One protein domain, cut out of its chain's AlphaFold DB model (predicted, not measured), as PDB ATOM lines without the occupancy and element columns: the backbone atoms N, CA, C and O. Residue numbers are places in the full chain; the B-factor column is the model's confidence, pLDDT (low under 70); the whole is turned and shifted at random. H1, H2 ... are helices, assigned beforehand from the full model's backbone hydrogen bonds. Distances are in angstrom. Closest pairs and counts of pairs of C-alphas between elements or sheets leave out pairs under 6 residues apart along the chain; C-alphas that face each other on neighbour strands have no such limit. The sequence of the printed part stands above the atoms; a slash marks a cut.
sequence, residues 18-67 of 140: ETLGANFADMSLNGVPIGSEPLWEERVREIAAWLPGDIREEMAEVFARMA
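This is residues 18 to 67 of the 140 residues of the protein "HTH luxR-type domain-containing protein" of Ahrensia sp (UniProt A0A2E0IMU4). H3, the longest helix, and H2 make a V joined by a tight link, and short H1 packs on both in the opening between them. A long loop, residues 26 to 38, leads from H1 back to H2. The printed part has 50 residues, all helix in class, in the order H1, H2, H3, with no named strand; it is compact, with a radius of gyration of the C-alphas of 10.8 A and spans of 31 by 23 by 14 A.

H3, residues 53 to 66, touches H1, residues 18 to 25, at a shallow tilt of 29 degrees, the same way; their closest C-alphas, of Leu 20 and Ala 60, are 5.5 A apart. H1 and H2, residues 39 to 49, form a helical hairpin and touch, closest at the C-alphas of Gly 21 and Glu 41, 6.3 A apart; they run opposite ways at 36 degrees, only just a steep tilt. H2 and H3 are close but not clearly touching, closest at the C-alphas of Ala 48 and Arg 56, 6.9 A apart, with a steep tilt of 44 degrees, opposite ways. Every O i to N i+4 pair is within hydrogen-bond range in H2 and H3, and 3 of 4 in H1.

H3 measures 19.9 A from C-alpha 53 to C-alpha 66 at (56.277, 93.051, 160.368), H2 15.8 A, and H1 10.9 A from C-alpha 18 at (47.746, 87.396, 147.343).

The C-alphas farthest apart, of Gly 31 and Pro 52, are 31.0 A apart. The printed part has no cut; the link from H1 to H2 is long. Mean pLDDT of the printed part is 71.7, with residues 18 to 32, 35 to 38, 41 and 63 to 67 under 70.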
ATOM      1  N   GLU A  18      47.583  88.620 146.539       67.88
ATOM      2  CA  GLU A  18      47.746  87.396 147.343       67.88
ATOM      3  C   GLU A  18      48.921  87.484 148.328       67.88
ATOM      4  O   GLU A  18      48.783  87.098 149.491       67.88
ATOM      5  N   THR A  19      50.047  88.063 147.903       67.75
ATOM      6  CA  THR A  19      51.239  88.268 148.741       67.75
ATOM      7  C   THR A  19      50.948  89.199 149.913       67.75
ATOM      8  O   THR A  19      51.399  88.951 151.031       67.75
ATOM      9  N   LEU A  20      50.152  90.251 149.685       66.88
ATOM     10  CA  LEU A  20      49.696  91.121 150.767       66.88
ATOM     11  C   LEU A  20      48.861  90.331 151.776       66.88
ATOM     12  O   LEU A  20      49.166  90.388 152.960       66.88
ATOM     13  N   GLY A  21      47.866  89.562 151.324       66.62
ATOM     14  CA  GLY A  21      47.004  88.761 152.201       66.62
ATOM     15  C   GLY A  21      47.768  87.747 153.058       66.62
ATOM     16  O   GLY A  21      47.526  87.663 154.261       66.62
ATOM     17  N   ALA A  22      48.735  87.033 152.474       67.44
ATOM     18  CA  ALA A  22      49.525  86.023 153.179       67.44
ATOM     19  C   ALA A  22      50.298  86.597 154.382       67.44
ATOM     20  O   ALA A  22      50.286  85.996 155.455       67.44
ATOM     21  N   ASN A  23      50.888  87.791 154.249       65.69
ATOM     22  CA  ASN A  23      51.632  88.437 155.339       65.69
ATOM     23  C   ASN A  23      50.756  88.767 156.563       65.69
ATOM     24  O   ASN A  23      51.272  88.858 157.675       65.69
ATOM     25  N   PHE A  24      49.441  88.942 156.383       66.06
ATOM     26  CA  PHE A  24      48.505  89.232 157.475       66.06
ATOM     27  C   PHE A  24      47.965  87.988 158.177       66.06
ATOM     28  O   PHE A  24      47.514  88.102 159.319       66.06
ATOM     29  N   ALA A  25      47.984  86.823 157.525       66.88
ATOM     30  CA  ALA A  25      47.374  85.605 158.060       66.88
ATOM     31  C   ALA A  25      48.003  85.195 159.404       66.88
ATOM     32  O   ALA A  25      47.295  84.781 160.325       66.88
ATOM     33  N   ASP A  26      49.313  85.410 159.537       63.44
ATOM     34  CA  ASP A  26      50.071  85.126 160.754       63.44
ATOM     35  C   ASP A  26      50.101  86.306 161.748       63.44
ATOM     36  O   ASP A  26      50.564  86.167 162.884       63.44
ATOM     37  N   MET A  27      49.590  87.482 161.367       69.44
ATOM     38  CA  MET A  27      49.534  88.639 162.261       69.44
ATOM     39  C   MET A  27      48.427  88.474 163.300       69.44
ATOM     40  O   MET A  27      47.329  87.993 163.024       69.44
ATOM     41  N   SER A  28      48.697  88.940 164.517       68.62
ATOM     42  CA  SER A  28      47.720  88.985 165.603       68.62
ATOM     43  C   SER A  28      47.538  90.411 166.102       68.62
ATOM     44  O   SER A  28      48.513  91.130 166.306       68.62
ATOM     45  N   LEU A  29      46.294  90.809 166.357       59.69
ATOM     46  CA  LEU A  29      45.950  92.064 167.015       59.69
ATOM     47  C   LEU A  29      45.397  91.744 168.407       59.69
ATOM     48  O   LEU A  29      44.399  91.041 168.532       59.69
ATOM     49  N   ASN A  30      46.051  92.234 169.464       61.62
ATOM     50  CA  ASN A  30      45.671  91.964 170.862       61.62
ATOM     51  C   ASN A  30      45.538  90.462 171.196       61.62
ATOM     52  O   ASN A  30      44.661  90.058 171.957       61.62
ATOM     53  N   GLY A  31      46.398  89.625 170.607       63.94
ATOM     54  CA  GLY A  31      46.382  88.172 170.807       63.94
ATOM     55  C   GLY A  31      45.312  87.421 170.007       63.94
ATOM     56  O   GLY A  31      45.204  86.206 170.149       63.94
ATOM     57  N   VAL A  32      44.546  88.113 169.158       64.50
ATOM     58  CA  VAL A  32      43.607  87.497 168.215       64.50
ATOM     59  C   VAL A  32      44.246  87.482 166.825       64.50
ATOM     60  O   VAL A  32      44.564  88.560 166.316       64.50
ATOM     61  N   PRO A  33      44.439  86.309 166.194       70.25
ATOM     62  CA  PRO A  33      44.926  86.232 164.823       70.25
ATOM     63  C   PRO A  33      43.982  86.983 163.892       70.25
ATOM     64  O   PRO A  33      42.789  86.668 163.830       70.25
ATOM     65  N   ILE A  34      44.513  87.954 163.152       71.44
ATOM     66  CA  ILE A  34      43.762  88.674 162.117       71.44
ATOM     67  C   ILE A  34      43.239  87.653 161.095       71.44
ATOM     68  O   ILE A  34      42.083  87.740 160.697       71.44
ATOM     69  N   GLY A  35      44.043  86.611 160.839       66.56
ATOM     70  CA  GLY A  35      43.767  85.403 160.061       66.56
ATOM     71  C   GLY A  35      42.486  84.613 160.363       66.56
ATOM     72  O   GLY A  35      42.045  83.824 159.533       66.56
ATOM     73  N   SER A  36      41.883  84.782 161.542       67.25
ATOM     74  CA  SER A  36      40.880  83.830 162.053       67.25
ATOM     75  C   SER A  36      39.448  84.015 161.524       67.25
ATOM     76  O   SER A  36      38.626  83.116 161.683       67.25
ATOM     77  N   GLU A  37      39.150  85.141 160.873       66.00
ATOM     78  CA  GLU A  37      37.809  85.510 160.385       66.00
ATOM     79  C   GLU A  37      37.666  85.375 158.852       66.00
ATOM     80  O   GLU A  37      38.039  86.291 158.140       66.00
ATOM     81  N   PRO A  38      37.053  84.332 158.271       65.25
ATOM     82  CA  PRO A  38      37.070  84.078 156.815       65.25
ATOM     83  C   PRO A  38      36.706  85.262 155.887       65.25
ATOM     84  O   PRO A  38      37.140  85.307 154.740       65.25
ATOM     85  N   LEU A  39      35.928  86.236 156.374       70.75
ATOM     86  CA  LEU A  39      35.594  87.470 155.654       70.75
ATOM     87  C   LEU A  39      36.777  88.450 155.511       70.75
ATOM     88  O   LEU A  39      36.754  89.294 154.620       70.75
ATOM     89  N   TRP A  40      37.802  88.394 156.364       70.50
ATOM     90  CA  TRP A  40      38.912  89.352 156.357       70.50
ATOM     91  C   TRP A  40      39.779  89.214 155.095       70.50
ATOM     92  O   TRP A  40      40.120  90.235 154.497       70.50
ATOM     93  N   GLU A  41      40.083  87.988 154.648       67.81
ATOM     94  CA  GLU A  41      40.941  87.735 153.475       67.81
ATOM     95  C   GLU A  41      40.326  88.326 152.211       67.81
ATOM     96  O   GLU A  41      40.995  88.982 151.412       67.81
ATOM     97  N   GLU A  42      39.019  88.122 152.049       75.62
ATOM     98  CA  GLU A  42      38.254  88.652 150.928       75.62
ATOM     99  C   GLU A  42      38.252  90.181 150.936       75.62
ATOM    100  O   GLU A  42      38.533  90.804 149.913       75.62
ATOM    101  N   ARG A  43      38.035  90.799 152.103       77.50
ATOM    102  CA  ARG A  43      38.040  92.261 152.244       77.50
ATOM    103  C   ARG A  43      39.417  92.873 151.986       77.50
ATOM    104  O   ARG A  43      39.487  93.921 151.348       77.50
ATOM    105  N   VAL A  44      40.499  92.245 152.449       74.81
ATOM    106  CA  VAL A  44      41.871  92.710 152.181       74.81
ATOM    107  C   VAL A  44      42.202  92.576 150.698       74.81
ATOM    108  O   VAL A  44      42.721  93.527 150.118       74.81
ATOM    109  N   ARG A  45      41.835  91.456 150.061       74.50
ATOM    110  CA  ARG A  45      42.012  91.246 148.616       74.50
ATOM    111  C   ARG A  45      41.272  92.299 147.798       74.50
ATOM    112  O   ARG A  45      41.850  92.880 146.884       74.50
ATOM    113  N   GLU A  46      40.013  92.568 148.141       80.25
ATOM    114  CA  GLU A  46      39.227  93.614 147.490       80.25
ATOM    115  C   GLU A  46      39.903  94.979 147.620       80.25
ATOM    116  O   GLU A  46      40.069  95.662 146.618       80.25
ATOM    117  N   ILE A  47      40.332  95.369 148.826       81.19
ATOM    118  CA  ILE A  47      41.018  96.650 149.054       81.19
ATOM    119  C   ILE A  47      42.328  96.712 148.261       81.19
ATOM    120  O   ILE A  47      42.579  97.709 147.588       81.19
ATOM    121  N   ALA A  48      43.137  95.649 148.296       79.06
ATOM    122  CA  ALA A  48      44.411  95.574 147.589       79.06
ATOM    123  C   ALA A  48      44.243  95.710 146.069       79.06
ATOM    124  O   ALA A  48      45.050  96.378 145.430       79.06
ATOM    125  N   ALA A  49      43.169  95.164 145.491       82.62
ATOM    126  CA  ALA A  49      42.871  95.308 144.064       82.62
ATOM    127  C   ALA A  49      42.610  96.766 143.632       82.62
ATOM    128  O   ALA A  49      42.803  97.098 142.463       82.62
ATOM    129  N   TRP A  50      42.204  97.643 144.559       87.06
ATOM    130  CA  TRP A  50      42.033  99.080 144.307       87.06
ATOM    131  C   TRP A  50      43.305  99.905 144.543       87.06
ATOM    132  O   TRP A  50      43.320 101.094 144.218       87.06
ATOM    133  N   LEU A  51      44.361  99.314 145.109       81.19
ATOM    134  CA  LEU A  51      45.620 100.014 145.350       81.19
ATOM    135  C   LEU A  51      46.469 100.067 144.069       81.19
ATOM    136  O   LEU A  51      46.600  99.044 143.390       81.19
ATOM    137  N   PRO A  52      47.093 101.216 143.753       88.75
ATOM    138  CA  PRO A  52      48.156 101.305 142.753       88.75
ATOM    139  C   PRO A  52      49.293 100.297 143.011       88.75
ATOM    140  O   PRO A  52      49.528  99.901 144.153       88.75
ATOM    141  N   GLY A  53      49.978  99.850 141.952       78.19
ATOM    142  CA  GLY A  53      50.991  98.786 142.040       78.19
ATOM    143  C   GLY A  53      52.190  99.133 142.928       78.19
ATOM    144  O   GLY A  53      52.607  98.304 143.730       78.19
ATOM    145  N   ASP A  54      52.660 100.375 142.848       80.06
ATOM    146  CA  ASP A  54      53.714 100.952 143.689       80.06
ATOM    147  C   ASP A  54      53.338 100.941 145.178       80.06
ATOM    148  O   ASP A  54      54.140 100.564 146.029       80.06
ATOM    149  N   ILE A  55      52.081 101.263 145.497       81.19
ATOM    150  CA  ILE A  55      51.577 101.220 146.876       81.19
ATOM    151  C   ILE A  55      51.477  99.780 147.388       81.19
ATOM    152  O   ILE A  55      51.776  99.522 148.555       81.19
ATOM    153  N   ARG A  56      51.073  98.820 146.544       81.56
ATOM    154  CA  ARG A  56      51.050  97.404 146.947       81.56
ATOM    155  C   ARG A  56      52.446  96.886 147.271       81.56
ATOM    156  O   ARG A  56      52.593  96.147 148.241       81.56
ATOM    157  N   GLU A  57      53.444  97.272 146.485       75.88
ATOM    158  CA  GLU A  57      54.841  96.887 146.693       75.88
ATOM    159  C   GLU A  57      55.407  97.484 147.990       75.88
ATOM    160  O   GLU A  57      55.874  96.731 148.845       75.88
ATOM    161  N   GLU A  58      55.227  98.792 148.217       76.81
ATOM    162  CA  GLU A  58      55.624  99.455 149.471       76.81
ATOM    163  C   GLU A  58      54.973  98.785 150.695       76.81
ATOM    164  O   GLU A  58      55.624  98.510 151.707       76.81
ATOM    165  N   MET A  59      53.677  98.471 150.608       75.94
ATOM    166  CA  MET A  59      52.959  97.803 151.692       75.94
ATOM    167  C   MET A  59      53.445  96.368 151.915       75.94
ATOM    168  O   MET A  59      53.568  95.948 153.066       75.94
ATOM    169  N   ALA A  60      53.745  95.617 150.854       75.19
ATOM    170  CA  ALA A  60      54.242  94.250 150.965       75.19
ATOM    171  C   ALA A  60      55.601  94.201 151.673       75.19
ATOM    172  O   ALA A  60      55.787  93.348 152.538       75.19
ATOM    173  N   GLU A  61      56.505  95.142 151.389       70.50
ATOM    174  CA  GLU A  61      57.795  95.256 152.083       70.50
ATOM    175  C   GLU A  61      57.630  95.597 153.570       70.50
ATOM    176  O   GLU A  61      58.268  94.995 154.440       70.50
ATOM    177  N   VAL A  62      56.743  96.545 153.890       72.56
ATOM    178  CA  VAL A  62      56.445  96.908 155.281       72.56
ATOM    179  C   VAL A  62      55.868  95.713 156.040       72.56
ATOM    180  O   VAL A  62      56.318  95.437 157.154       72.56
ATOM    181  N   PHE A  63      54.920  94.985 155.447       69.62
ATOM    182  CA  PHE A  63      54.316  93.820 156.090       69.62
ATOM    183  C   PHE A  63      55.256  92.628 156.175       69.62
ATOM    184  O   PHE A  63      55.269  91.981 157.213       69.62
ATOM    185  N   ALA A  64      56.096  92.373 155.173       69.81
ATOM    186  CA  ALA A  64      57.109  91.323 155.246       69.81
ATOM    187  C   ALA A  64      58.085  91.557 156.414       69.81
ATOM    188  O   ALA A  64      58.464  90.613 157.103       69.81
ATOM    189  N   ARG A  65      58.433  92.820 156.705       64.56
ATOM    190  CA  ARG A  65      59.232  93.183 157.891       64.56
ATOM    191  C   ARG A  65      58.461  93.048 159.210       64.56
ATOM    192  O   ARG A  65      59.076  92.832 160.248       64.56
ATOM    193  N   MET A  66      57.138  93.203 159.187       64.62
ATOM    194  CA  MET A  66      56.277  93.051 160.368       64.62
ATOM    195  C   MET A  66      55.798  91.610 160.596       64.62
ATOM    196  O   MET A  66      55.334  91.303 161.695       64.62
ATOM    197  N   ALA A  67      55.885  90.741 159.586       62.66
ATOM    198  CA  ALA A  67      55.447  89.357 159.659       62.66
ATOM    199  C   ALA A  67      56.258  88.596 160.723       62.66
ATOM    200  O   ALA A  67      57.474  88.797 160.847       62.66
TER     201      ALA A  67